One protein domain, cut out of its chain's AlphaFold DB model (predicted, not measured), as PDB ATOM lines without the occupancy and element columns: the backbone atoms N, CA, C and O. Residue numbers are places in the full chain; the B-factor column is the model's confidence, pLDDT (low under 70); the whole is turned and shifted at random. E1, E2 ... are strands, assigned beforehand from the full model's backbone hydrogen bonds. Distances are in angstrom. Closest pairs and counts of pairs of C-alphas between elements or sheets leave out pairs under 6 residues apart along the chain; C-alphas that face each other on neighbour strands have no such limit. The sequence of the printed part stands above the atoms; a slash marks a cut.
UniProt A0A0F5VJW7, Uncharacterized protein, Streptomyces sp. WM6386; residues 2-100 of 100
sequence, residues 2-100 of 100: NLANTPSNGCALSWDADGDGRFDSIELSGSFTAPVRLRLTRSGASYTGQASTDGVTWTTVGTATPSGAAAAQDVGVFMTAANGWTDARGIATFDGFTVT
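What this domain is: This is residues 2 to 100 of the 100 residues of an uncharacterized protein of Streptomyces sp. WM6386 (UniProt A0A0F5VJW7). With little regular structure, this is a small sandwich: the sheet E4 E5 E6 lies face to face with the sheet E1 E2 E3. A long unnamed stretch, residues 65 to 100, passes the E1 and E4 edges and folds back; residues 83 to 88 stick out. The printed part has 99 residues and six named strands, E1 to E6 in order, 36 residues; it is all strand, both sheets antiparallel, compact with a radius of gyration of the C-alphas of 13.9 A, spanning 37 by 35 by 22 A.

Where its parts are: E4 is residues 37 to 43, 19.7 A; E5 46 to 52, 20.0 A; E6 59 to 64, ending at C-alpha 64 (38.431, 3.338, 36.341). E1 is 2 to 6, beginning at C-alpha 2 (43.872, 8.750, 42.874); E2 10 to 15; E3 25 to 29.

How they stand to each other: Each sheet is a meander, each strand the antiparallel neighbour of the one before. Within hydrogen-bond range are N 39 and O 50, 2.9 A; N 49 and O 62, 2.9 A; N 4 and O 12, 2.9 A; N 13 and O 27, 2.9 A. In the sandwich, two sheets face to face, the strands stand at 15 degrees. E3 and E6 are closest at the C-alphas of Ser 29 and Val 61, 4.9 A; E1 and E6 are apart.

The domain as a whole: The farthest C-alphas, Gly 44 and Asp 87, are 41.6 A apart. The printed part has no cut, no link between named strands is long, and no printed residue is under 70 in pLDDT.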
ATOM      1  N   ASN A   2      43.473   7.345  42.902       96.50
ATOM      2  CA  ASN A   2      43.872   8.750  42.874       96.50
ATOM      3  C   ASN A   2      43.859   9.335  41.447       96.50
ATOM      4  O   ASN A   2      43.896   8.602  40.465       96.50
ATOM      5  N   LEU A   3      43.809  10.665  41.356       97.62
ATOM      6  CA  LEU A   3      44.025  11.426  40.125       97.62
ATOM      7  C   LEU A   3      45.057  12.518  40.429       97.62
ATOM      8  O   LEU A   3      44.817  13.343  41.309       97.62
ATOM      9  N   ALA A   4      46.194  12.522  39.735       95.62
ATOM     10  CA  ALA A   4      47.299  13.442  40.006       95.62
ATOM     11  C   ALA A   4      47.918  13.997  38.728       95.62
ATOM     12  O   ALA A   4      48.258  13.237  37.829       95.62
ATOM     13  N   ASN A   5      48.177  15.307  38.690       94.19
ATOM     14  CA  ASN A   5      49.136  15.851  37.733       94.19
ATOM     15  C   ASN A   5      50.557  15.638  38.263       94.19
ATOM     16  O   ASN A   5      50.873  16.034  39.386       94.19
ATOM     17  N   THR A   6      51.413  15.045  37.444       89.44
ATOM     18  CA  THR A   6      52.799  14.746  37.786       89.44
ATOM     19  C   THR A   6      53.737  15.549  36.883       89.44
ATOM     20  O   THR A   6      53.578  15.544  35.655       89.44
ATOM     21  N   PRO A   7      54.736  16.251  37.449       81.44
ATOM     22  CA  PRO A   7      55.761  16.893  36.640       81.44
ATOM     23  C   PRO A   7      56.415  15.871  35.703       81.44
ATOM     24  O   PRO A   7      56.783  14.776  36.130       81.44
ATOM     25  N   SER A   8      56.520  16.226  34.422       80.38
ATOM     26  CA  SER A   8      57.151  15.430  33.355       80.38
ATOM     27  C   SER A   8      56.492  14.096  32.972       80.38
ATOM     28  O   SER A   8      56.901  13.535  31.961       80.38
ATOM     29  N   ASN A   9      55.480  13.604  33.699       82.12
ATOM     30  CA  ASN A   9      54.779  12.352  33.357       82.12
ATOM     31  C   ASN A   9      53.279  12.546  33.059       82.12
ATOM     32  O   ASN A   9      52.595  11.591  32.702       82.12
ATOM     33  N   GLY A  10      52.781  13.786  33.134       89.56
ATOM     34  CA  GLY A  10      51.401  14.131  32.792       89.56
ATOM     35  C   GLY A  10      50.405  13.822  33.903       89.56
ATOM     36  O   GLY A  10      50.776  13.697  35.073       89.56
ATOM     37  N   CYS A  11      49.123  13.747  33.552       95.56
ATOM     38  CA  CYS A  11      48.077  13.422  34.516       95.56
ATOM     39  C   CYS A  11      47.855  11.910  34.578       95.56
ATOM     40  O   CYS A  11      47.706  11.265  33.541       95.56
ATOM     41  N   ALA A  12      47.815  11.367  35.790       96.19
ATOM     42  CA  ALA A  12      47.686   9.951  36.079       96.19
ATOM     43  C   ALA A  12      46.408   9.669  36.869       96.19
ATOM     44  O   ALA A  12      46.179  10.293  37.907       96.19
ATOM     45  N   LEU A  13      45.611   8.713  36.397       98.12
ATOM     46  CA  LEU A  13      44.523   8.082  37.142       98.12
ATOM     47  C   LEU A  13      44.999   6.691  37.564       98.12
ATOM     48  O   LEU A  13      45.152   5.831  36.701       98.12
ATOM     49  N   SER A  14      45.231   6.462  38.857       97.50
ATOM     50  CA  SER A  14      45.654   5.152  39.375       97.50
ATOM     51  C   SER A  14      44.601   4.545  40.291       97.50
ATOM     52  O   SER A  14      43.960   5.245  41.083       97.50
ATOM     53  N   TRP A  15      44.408   3.233  40.215       97.94
ATOM     54  CA  TRP A  15      43.426   2.535  41.035       97.94
ATOM     55  C   TRP A  15      43.852   1.110  41.375       97.94
ATOM     56  O   TRP A  15      44.834   0.595  40.850       97.94
ATOM     57  N   ASP A  16      43.111   0.550  42.324       97.06
ATOM     58  CA  ASP A  16      43.180  -0.831  42.783       97.06
ATOM     59  C   ASP A  16      42.097  -1.615  42.027       97.06
ATOM     60  O   ASP A  16      40.899  -1.359  42.219       97.06
ATOM     61  N   ALA A  17      42.498  -2.439  41.060       96.69
ATOM     62  CA  ALA A  17      41.567  -3.162  40.206       96.69
ATOM     63  C   ALA A  17      41.069  -4.461  40.844       96.69
ATOM     64  O   ALA A  17      39.949  -4.872  40.532       96.69
ATOM     65  N   ASP A  18      41.854  -5.088  41.723       95.69
ATOM     66  CA  ASP A  18      41.525  -6.387  42.317       95.69
ATOM     67  C   ASP A  18      41.009  -6.308  43.767       95.69
ATOM     68  O   ASP A  18      40.291  -7.206  44.219       95.69
ATOM     69  N   GLY A  19      41.207  -5.178  44.440       94.56
ATOM     70  CA  GLY A  19      40.723  -4.899  45.787       94.56
ATOM     71  C   GLY A  19      41.685  -5.356  46.885       94.56
ATOM     72  O   GLY A  19      41.238  -5.561  48.018       94.56
ATOM     73  N   ASP A  20      42.972  -5.557  46.578       94.19
ATOM     74  CA  ASP A  20      43.995  -5.951  47.557       94.19
ATOM     75  C   ASP A  20      44.508  -4.785  48.430       94.19
ATOM     76  O   ASP A  20      45.283  -4.994  49.376       94.19
ATOM     77  N   GLY A  21      44.066  -3.558  48.141       91.88
ATOM     78  CA  GLY A  21      44.471  -2.331  48.816       91.88
ATOM     79  C   GLY A  21      45.683  -1.632  48.195       91.88
ATOM     80  O   GLY A  21      46.189  -0.675  48.793       91.88
ATOM     81  N   ARG A  22      46.174  -2.064  47.027       94.06
ATOM     82  CA  ARG A  22      47.292  -1.444  46.300       94.06
ATOM     83  C   ARG A  22      46.850  -0.933  44.941       94.06
ATOM     84  O   ARG A  22      45.938  -1.445  44.318       94.06
ATOM     85  N   PHE A  23      47.526   0.105  44.456       94.81
ATOM     86  CA  PHE A  23      47.344   0.504  43.065       94.81
ATOM     87  C   PHE A  23      48.123  -0.441  42.158       94.81
ATOM     88  O   PHE A  23      49.341  -0.562  42.288       94.81
ATOM     89  N   ASP A  24      47.408  -1.061  41.232       96.50
ATOM     90  CA  ASP A  24      47.920  -2.021  40.253       96.50
ATOM     91  C   ASP A  24      47.614  -1.592  38.807       96.50
ATOM     92  O   ASP A  24      48.125  -2.179  37.853       96.50
ATOM     93  N   SER A  25      46.821  -0.531  38.647       98.06
ATOM     94  CA  SER A  25      46.307  -0.068  37.366       98.06
ATOM     95  C   SER A  25      46.465   1.443  37.227       98.06
ATOM     96  O   SER A  25      46.299   2.196  38.193       98.06
ATOM     97  N   ILE A  26      46.805   1.901  36.018       97.12
ATOM     98  CA  ILE A  26      47.048   3.314  35.720       97.12
ATOM     99  C   ILE A  26      46.660   3.671  34.284       97.12
ATOM    100  O   ILE A  26      47.002   2.960  33.342       97.12
ATOM    101  N   GLU A  27      46.007   4.818  34.118       97.62
ATOM    102  CA  GLU A  27      45.844   5.496  32.832       97.62
ATOM    103  C   GLU A  27      46.530   6.860  32.885       97.62
ATOM    104  O   GLU A  27      46.478   7.568  33.896       97.62
ATOM    105  N   LEU A  28      47.203   7.209  31.790       95.62
ATOM    106  CA  LEU A  28      47.984   8.431  31.658       95.62
ATOM    107  C   LEU A  28      47.438   9.271  30.510       95.62
ATOM    108  O   LEU A  28      47.100   8.759  29.443       95.62
ATOM    109  N   SER A  29      47.433  10.580  30.707       94.62
ATOM    110  CA  SER A  29      47.201  11.552  29.647       94.62
ATOM    111  C   SER A  29      48.262  12.636  29.708       94.62
ATOM    112  O   SER A  29      48.949  12.762  30.719       94.62
ATOM    113  N   GLY A  30      48.420  13.357  28.594       85.12
ATOM    114  CA  GLY A  30      49.573  14.196  28.262       85.12
ATOM    115  C   GLY A  30      50.032  15.190  29.338       85.12
ATOM    116  O   GLY A  30      49.485  15.314  30.426       85.12
ATOM    117  N   SER A  31      51.098  15.926  29.038       85.50
ATOM    118  CA  SER A  31      51.647  16.887  29.998       85.50
ATOM    119  C   SER A  31      50.722  18.090  30.189       85.50
ATOM    120  O   SER A  31      50.298  18.708  29.215       85.50
ATOM    121  N   PHE A  32      50.467  18.455  31.447       89.75
ATOM    122  CA  PHE A  32      49.733  19.663  31.817       89.75
ATOM    123  C   PHE A  32      50.652  20.613  32.588       89.75
ATOM    124  O   PHE A  32      51.286  20.222  33.574       89.75
ATOM    125  N   THR A  33      50.699  21.874  32.162       86.69
ATOM    126  CA  THR A  33      51.446  22.935  32.853       86.69
ATOM    127  C   THR A  33      50.542  23.616  33.869       86.69
ATOM    128  O   THR A  33      49.415  23.978  33.542       86.69
ATOM    129  N   ALA A  34      51.032  23.794  35.097       87.50
ATOM    130  CA  ALA A  34      50.288  24.483  36.145       87.50
ATOM    131  C   ALA A  34      49.952  25.942  35.757       87.50
ATOM    132  O   ALA A  34      50.793  26.606  35.145       87.50
ATOM    133  N   PRO A  35      48.771  26.461  36.149       92.62
ATOM    134  CA  PRO A  35      47.742  25.799  36.961       92.62
ATOM    135  C   PRO A  35      46.949  24.738  36.177       92.62
ATOM    136  O   PRO A  35      46.641  24.915  35.004       92.62
ATOM    137  N   VAL A  36      46.599  23.632  36.842       95.00
ATOM    138  CA  VAL A  36      45.807  22.536  36.259       95.00
ATOM    139  C   VAL A  36      44.590  22.288  37.133       95.00
ATOM    140  O   VAL A  36      44.724  22.132  38.346       95.00
ATOM    141  N   ARG A  37      43.409  22.211  36.522       96.81
ATOM    142  CA  ARG A  37      42.192  21.749  37.189       96.81
ATOM    143  C   ARG A  37      42.034  20.255  36.986       96.81
ATOM    144  O   ARG A  37      42.130  19.768  35.861       96.81
ATOM    145  N   LEU A  38      41.762  19.548  38.074       97.56
ATOM    146  CA  LEU A  38      41.444  18.127  38.067       97.56
ATOM    147  C   LEU A  38      39.961  17.944  38.378       97.56
ATOM    148  O   LEU A  38      39.402  18.663  39.205       97.56
ATOM    149  N   ARG A  39      39.328  16.985  37.708       98.06
ATOM    150  CA  ARG A  39      37.945  16.585  37.962       98.06
ATOM    151  C   ARG A  39      37.864  15.072  38.002       98.06
ATOM    152  O   ARG A  39      38.347  14.402  37.093       98.06
ATOM    153  N   LEU A  40      37.218  14.560  39.041       98.00
ATOM    154  CA  LEU A  40      36.874  13.154  39.170       98.00
ATOM    155  C   LEU A  40      35.352  13.045  39.231       98.00
ATOM    156  O   LEU A  40      34.733  13.567  40.154       98.00
ATOM    157  N   THR A  41      34.756  12.386  38.244       97.94
ATOM    158  CA  THR A  41      33.305  12.175  38.184       97.94
ATOM    159  C   THR A  41      33.003  10.724  38.510       97.94
ATOM    160  O   THR A  41      33.479   9.833  37.808       97.94
ATOM    161  N   ARG A  42      32.189  10.478  39.540       96.69
ATOM    162  CA  ARG A  42      31.692   9.137  39.867       96.69
ATOM    163  C   ARG A  42      30.307   8.921  39.259       96.69
ATOM    164  O   ARG A  42      29.409   9.731  39.465       96.69
ATOM    165  N   SER A  43      30.119   7.801  38.567       95.69
ATOM    166  CA  SER A  43      28.822   7.309  38.098       95.69
ATOM    167  C   SER A  43      28.702   5.825  38.443       95.69
ATOM    168  O   SER A  43      29.333   4.969  37.822       95.69
ATOM    169  N   GLY A  44      27.945   5.517  39.499       93.75
ATOM    170  CA  GLY A  44      27.895   4.168  40.067       93.75
ATOM    171  C   GLY A  44      29.271   3.706  40.565       93.75
ATOM    172  O   GLY A  44      29.846   4.307  41.479       93.75
ATOM    173  N   ALA A  45      29.785   2.630  39.965       94.12
ATOM    174  CA  ALA A  45      31.110   2.076  40.255       94.12
ATOM    175  C   ALA A  45      32.234   2.686  39.394       94.12
ATOM    176  O   ALA A  45      33.408   2.453  39.677       94.12
ATOM    177  N   SER A  46      31.889   3.460  38.362       96.62
ATOM    178  CA  SER A  46      32.856   4.042  37.432       96.62
ATOM    179  C   SER A  46      33.291   5.432  37.877       96.62
ATOM    180  O   SER A  46      32.471   6.251  38.295       96.62
ATOM    181  N   TYR A  47      34.579   5.713  37.728       98.19
ATOM    182  CA  TYR A  47      35.210   6.985  38.049       98.19
ATOM    183  C   TYR A  47      35.972   7.487  36.829       98.19
ATOM    184  O   TYR A  47      36.957   6.877  36.418       98.19
ATOM    185  N   THR A  48      35.540   8.605  36.258       98.69
ATOM    186  CA  THR A  48      36.214   9.232  35.118       98.69
ATOM    187  C   THR A  48      37.094  10.373  35.608       98.69
ATOM    188  O   THR A  48      36.598  11.341  36.192       98.69
ATOM    189  N   GLY A  49      38.400  10.259  35.370       98.56
ATOM    190  CA  GLY A  49      39.392  11.280  35.690       98.56
ATOM    191  C   GLY A  49      39.637  12.206  34.503       98.56
ATOM    192  O   GLY A  49      39.787  11.748  33.368       98.56
ATOM    193  N   GLN A  50      39.669  13.515  34.745       98.25
ATOM    194  CA  GLN A  50      39.854  14.529  33.709       98.25
ATOM    195  C   GLN A  50      40.756  15.664  34.197       98.25
ATOM    196  O   GLN A  50      40.771  15.995  35.385       98.25
ATOM    197  N   ALA A  51      41.470  16.288  33.264       97.56
ATOM    198  CA  ALA A  51      42.345  17.425  33.523       97.56
ATOM    199  C   ALA A  51      42.094  18.565  32.526       97.56
ATOM    200  O   ALA A  51      41.651  18.337  31.398       97.56
ATOM    201  N   SER A  52      42.354  19.800  32.954       96.06
ATOM    202  CA  SER A  52      42.136  21.009  32.157       96.06
ATOM    203  C   SER A  52      43.124  22.116  32.536       96.06
ATOM    204  O   SER A  52      43.419  22.306  33.715       96.06
ATOM    205  N   THR A  53      43.611  22.867  31.546       94.88
ATOM    206  CA  THR A  53      44.468  24.055  31.744       94.88
ATOM    207  C   THR A  53      43.701  25.378  31.692       94.88
ATOM    208  O   THR A  53      44.234  26.408  32.088       94.88
ATOM    209  N   ASP A  54      42.465  25.377  31.190       94.44
ATOM    210  CA  ASP A  54      41.626  26.573  31.009       94.44
ATOM    211  C   ASP A  54      40.333  26.532  31.852       94.44
ATOM    212  O   ASP A  54      39.616  27.523  31.956       94.44
ATOM    213  N   GLY A  55      40.027  25.388  32.475       94.75
ATOM    214  CA  GLY A  55      38.793  25.134  33.217       94.75
ATOM    215  C   GLY A  55      37.549  24.934  32.343       94.75
ATOM    216  O   GLY A  55      36.468  24.704  32.888       94.75
ATOM    217  N   VAL A  56      37.686  24.989  31.016       96.25
ATOM    218  CA  VAL A  56      36.590  24.916  30.037       96.25
ATOM    219  C   VAL A  56      36.711  23.649  29.198       96.25
ATOM    220  O   VAL A  56      35.763  22.871  29.101       96.25
ATOM    221  N   THR A  57      37.892  23.412  28.639       96.12
ATOM    222  CA  THR A  57      38.217  22.244  27.830       96.12
ATOM    223  C   THR A  57      38.792  21.161  28.732       96.12
ATOM    224  O   THR A  57      39.797  21.372  29.410       96.12
ATOM    225  N   TRP A  58      38.157  19.991  28.749       97.38
ATOM    226  CA  TRP A  58      38.547  18.882  29.620       97.38
ATOM    227  C   TRP A  58      39.068  17.707  28.806       97.38
ATOM    228  O   TRP A  58      38.343  17.131  27.995       97.38
ATOM    229  N   THR A  59      40.308  17.316  29.072       97.44
ATOM    230  CA  THR A  59      40.901  16.095  28.534       97.44
ATOM    231  C   THR A  59      40.588  14.945  29.478       97.44
ATOM    232  O   THR A  59      40.914  15.000  30.666       97.44
ATOM    233  N   THR A  60      39.961  13.890  28.962       98.06
ATOM    234  CA  THR A  60      39.802  12.647  29.720       98.06
ATOM    235  C   THR A  60      41.158  11.978  29.883       98.06
ATOM    236  O   THR A  60      41.864  11.741  28.904       98.06
ATOM    237  N   VAL A  61      41.516  11.714  31.136       98.25
ATOM    238  CA  VAL A  61      42.698  10.929  31.501       98.25
ATOM    239  C   VAL A  61      42.368   9.453  31.410       98.25
ATOM    240  O   VAL A  61      43.144   8.691  30.849       98.25
ATOM    241  N   GLY A  62      41.197   9.085  31.932       98.31
ATOM    242  CA  GLY A  62      40.814   7.695  32.028       98.31
ATOM    243  C   GLY A  62      39.460   7.438  32.671       98.31
ATOM    244  O   GLY A  62      38.825   8.364  33.186       98.31
ATOM    245  N   THR A  63      39.022   6.179  32.650       98.50
ATOM    246  CA  THR A  63      37.857   5.702  33.414       98.50
ATOM    247  C   THR A  63      38.189   4.408  34.140       98.50
ATOM    248  O   THR A  63      38.451   3.386  33.520       98.50
ATOM    249  N   ALA A  64      38.106   4.450  35.464       98.25
ATOM    250  CA  ALA A  64      38.431   3.338  36.341       98.25
ATOM    251  C   ALA A  64      37.181   2.761  37.013       98.25
ATOM    252  O   ALA A  64      36.243   3.488  37.349       98.25
ATOM    253  N   THR A  65      37.209   1.460  37.282       97.19
ATOM    254  CA  THR A  65      36.208   0.740  38.084       97.19
ATOM    255  C   THR A  65      36.924  -0.008  39.213       97.19
ATOM    256  O   THR A  65      37.141  -1.213  39.089       97.19
ATOM    257  N   PRO A  66      37.373   0.692  40.273       96.06
ATOM    258  CA  PRO A  66      38.097   0.060  41.369       96.06
ATOM    259  C   PRO A  66      37.242  -0.993  42.076       96.06
ATOM    260  O   PRO A  66      36.059  -0.759  42.354       96.06
ATOM    261  N   SER A  67      37.855  -2.129  42.400       95.00
ATOM    262  CA  SER A  67      37.219  -3.162  43.216       95.00
ATOM    263  C   SER A  67      37.073  -2.677  44.662       95.00
ATOM    264  O   SER A  67      37.831  -1.835  45.141       95.00
ATOM    265  N   GLY A  68      36.045  -3.157  45.361       87.12
ATOM    266  CA  GLY A  68      35.862  -2.885  46.792       87.12
ATOM    267  C   GLY A  68      35.486  -1.444  47.176       87.12
ATOM    268  O   GLY A  68      35.363  -1.158  48.367       87.12
ATOM    269  N   ALA A  69      35.254  -0.533  46.221       90.69
ATOM    270  CA  ALA A  69      34.827   0.830  46.537       90.69
ATOM    271  C   ALA A  69      33.433   0.832  47.193       90.69
ATOM    272  O   ALA A  69      32.433   0.459  46.575       90.69
ATOM    273  N   ALA A  70      33.352   1.286  48.446       91.00
ATOM    274  CA  ALA A  70      32.091   1.350  49.177       91.00
ATOM    275  C   ALA A  70      31.148   2.431  48.610       91.00
ATOM    276  O   ALA A  70      31.529   3.301  47.817       91.00
ATOM    277  N   ALA A  71      29.878   2.388  49.026       90.00
ATOM    278  CA  ALA A  71      28.879   3.369  48.600       90.00
ATOM    279  C   ALA A  71      29.284   4.797  49.009       90.00
ATOM    280  O   ALA A  71      29.308   5.694  48.167       90.00
ATOM    281  N   ALA A  72      29.694   4.982  50.267       92.75
ATOM    282  CA  ALA A  72      30.305   6.212  50.761       92.75
ATOM    283  C   ALA A  72      31.836   6.114  50.676       92.75
ATOM    284  O   ALA A  72      32.408   5.069  50.984       92.75
ATOM    285  N   GLN A  73      32.485   7.189  50.238       92.62
ATOM    286  CA  GLN A  73      33.937   7.304  50.122       92.62
ATOM    287  C   GLN A  73      34.356   8.687  50.609       92.62
ATOM    288  O   GLN A  73      33.633   9.658  50.380       92.62
ATOM    289  N   ASP A  74      35.531   8.772  51.220       94.69
ATOM    290  CA  ASP A  74      36.170  10.054  51.487       94.69
ATOM    291  C   ASP A  74      36.817  10.591  50.206       94.69
ATOM    292  O   ASP A  74      37.298   9.837  49.356       94.69
ATOM    293  N   VAL A  75      36.842  11.915  50.070       95.88
ATOM    294  CA  VAL A  75      37.484  12.603  48.949       95.88
ATOM    295  C   VAL A  75      38.262  13.805  49.465       95.88
ATOM    296  O   VAL A  75      37.821  14.511  50.370       95.88
ATOM    297  N   GLY A  76      39.432  14.043  48.882       96.81
ATOM    298  CA  GLY A  76      40.296  15.144  49.272       96.81
ATOM    299  C   GLY A  76      41.377  15.424  48.241       96.81
ATOM    300  O   GLY A  76      41.513  14.725  47.235       96.81
ATOM    301  N   VAL A  77      42.149  16.469  48.516       97.12
ATOM    302  CA  VAL A  77      43.334  16.847  47.744       97.12
ATOM    303  C   VAL A  77      44.588  16.302  48.415       97.12
ATOM    304  O   VAL A  77      44.649  16.187  49.638       97.12
ATOM    305  N   PHE A  78      45.599  15.965  47.618       95.69
ATOM    306  CA  PHE A  78      46.847  15.405  48.121       95.69
ATOM    307  C   PHE A  78      48.034  15.855  47.274       95.69
ATOM    308  O   PHE A  78      47.896  16.209  46.105       95.69
ATOM    309  N   MET A  79      49.221  15.784  47.867       93.62
ATOM    310  CA  MET A  79      50.498  15.948  47.190       93.62
ATOM    311  C   MET A  79      51.463  14.896  47.727       93.62
ATOM    312  O   MET A  79      51.465  14.596  48.920       93.62
ATOM    313  N   THR A  80      52.288  14.344  46.842       90.00
ATOM    314  CA  THR A  80      53.368  13.425  47.210       90.00
ATOM    315  C   THR A  80      54.674  13.875  46.573       90.00
ATOM    316  O   THR A  80      54.722  14.107  45.366       90.00
ATOM    317  N   ALA A  81      55.753  13.910  47.352       87.25
ATOM    318  CA  ALA A  81      57.118  14.034  46.842       87.25
ATOM    319  C   ALA A  81      57.709  12.632  46.610       87.25
ATOM    320  O   ALA A  81      58.552  12.161  47.367       87.25
ATOM    321  N   ALA A  82      57.198  11.924  45.597       84.94
ATOM    322  CA  ALA A  82      57.563  10.527  45.335       84.94
ATOM    323  C   ALA A  82      58.996  10.356  44.785       84.94
ATOM    324  O   ALA A  82      59.553   9.265  44.838       84.94
ATOM    325  N   ASN A  83      59.622  11.436  44.313       85.19
ATOM    326  CA  ASN A  83      61.011  11.501  43.847       85.19
ATOM    327  C   ASN A  83      62.022  11.682  45.001       85.19
ATOM    328  O   ASN A  83      62.962  12.476  44.902       85.19
ATOM    329  N   GLY A  84      61.829  10.948  46.101       82.38
ATOM    330  CA  GLY A  84      62.588  11.094  47.354       82.38
ATOM    331  C   GLY A  84      64.068  10.696  47.288       82.38
ATOM    332  O   GLY A  84      64.787  10.859  48.267       82.38
ATOM    333  N   TRP A  85      64.546  10.199  46.144       89.12
ATOM    334  CA  TRP A  85      65.970   9.964  45.867       89.12
ATOM    335  C   TRP A  85      66.727  11.236  45.437       89.12
ATOM    336  O   TRP A  85      67.887  11.160  45.041       89.12
ATOM    337  N   THR A  86      66.076  12.401  45.480       87.62
ATOM    338  CA  THR A  86      66.669  13.714  45.189       87.62
ATOM    339  C   THR A  86      66.375  14.698  46.320       87.62
ATOM    340  O   THR A  86      65.397  14.525  47.042       87.62
ATOM    341  N   ASP A  87      67.145  15.784  46.414       88.19
ATOM    342  CA  ASP A  87      66.870  16.893  47.349       88.19
ATOM    343  C   ASP A  87      65.747  17.835  46.867       88.19
ATOM    344  O   ASP A  87      65.489  18.888  47.464       88.19
ATOM    345  N   ALA A  88      65.075  17.495  45.763       86.94
ATOM    346  CA  ALA A  88      64.025  18.323  45.196       86.94
ATOM    347  C   ALA A  88      62.798  18.350  46.117       86.94
ATOM    348  O   ALA A  88      62.241  17.318  46.490       86.94
ATOM    349  N   ARG A  89      62.338  19.559  46.440       86.25
ATOM    350  CA  ARG A  89      61.119  19.779  47.221       86.25
ATOM    351  C   ARG A  89      59.965  20.116  46.292       86.25
ATOM    352  O   ARG A  89      60.088  21.003  45.453       86.25
ATOM    353  N   GLY A  90      58.836  19.443  46.479       85.88
ATOM    354  CA  GLY A  90      57.583  19.841  45.851       85.88
ATOM    355  C   GLY A  90      56.806  20.797  46.754       85.88
ATOM    356  O   GLY A  90      56.752  20.607  47.967       85.88
ATOM    357  N   ILE A  91      56.173  21.801  46.155       88.44
ATOM    358  CA  ILE A  91      55.150  22.628  46.797       88.44
ATOM    359  C   ILE A  91      53.929  22.582  45.882       88.44
ATOM    360  O   ILE A  91      54.058  22.788  44.677       88.44
ATOM    361  N   ALA A  92      52.761  22.300  46.454       92.19
ATOM    362  CA  ALA A  92      51.488  22.361  45.754       92.19
ATOM    363  C   ALA A  92      50.557  23.316  46.502       92.19
ATOM    364  O   ALA A  92      50.397  23.205  47.718       92.19
ATOM    365  N   THR A  93      49.942  24.231  45.761       95.44
ATOM    366  CA  THR A  93      48.849  25.069  46.252       95.44
ATOM    367  C   THR A  93      47.560  24.532  45.658       95.44
ATOM    368  O   THR A  93      47.482  24.334  44.447       95.44
ATOM    369  N   PHE A  94      46.564  24.294  46.506       96.25
ATOM    370  CA  PHE A  94      45.238  23.858  46.086       96.25
ATOM    371  C   PHE A  94      44.246  25.002  46.270       96.25
ATOM    372  O   PHE A  94      44.238  25.658  47.310       96.25
ATOM    373  N   ASP A  95      43.394  25.202  45.273       96.12
ATOM    374  CA  ASP A  95      42.241  26.090  45.336       96.12
ATOM    375  C   ASP A  95      41.014  25.403  44.722       96.12
ATOM    376  O   ASP A  95      41.118  24.327  44.129       96.12
ATOM    377  N   GLY A  96      39.833  25.998  44.924       95.38
ATOM    378  CA  GLY A  96      38.623  25.597  44.206       95.38
ATOM    379  C   GLY A  96      38.131  24.170  44.468       95.38
ATOM    380  O   GLY A  96      37.383  23.645  43.645       95.38
ATOM    381  N   PHE A  97      38.526  23.532  45.577       97.12
ATOM    382  CA  PHE A  97      38.049  22.192  45.926       97.12
ATOM    383  C   PHE A  97      36.548  22.214  46.223       97.12
ATOM    384  O   PHE A  97      36.095  22.885  47.153       97.12
ATOM    385  N   THR A  98      35.784  21.459  45.438       97.00
ATOM    386  CA  THR A  98      34.341  21.289  45.607       97.00
ATOM    387  C   THR A  98      33.949  19.822  45.453       97.00
ATOM    388  O   THR A  98      34.594  19.058  44.735       97.00
ATOM    389  N   VAL A  99      32.874  19.437  46.141       96.44
ATOM    390  CA  VAL A  99      32.222  18.125  46.039       96.44
ATOM    391  C   VAL A  99      30.735  18.386  45.826       96.44
ATOM    392  O   VAL A  99      30.165  19.235  46.515       96.44
ATOM    393  N   THR A 100      30.129  17.702  44.857       92.56
ATOM    394  CA  THR A 100      28.730  17.892  44.437       92.56
ATOM    395  C   THR A 100      28.034  16.565  44.235       92.56
ATOM    396  O   THR A 100      28.703  15.670  43.671       92.56
TER     397      THR A 100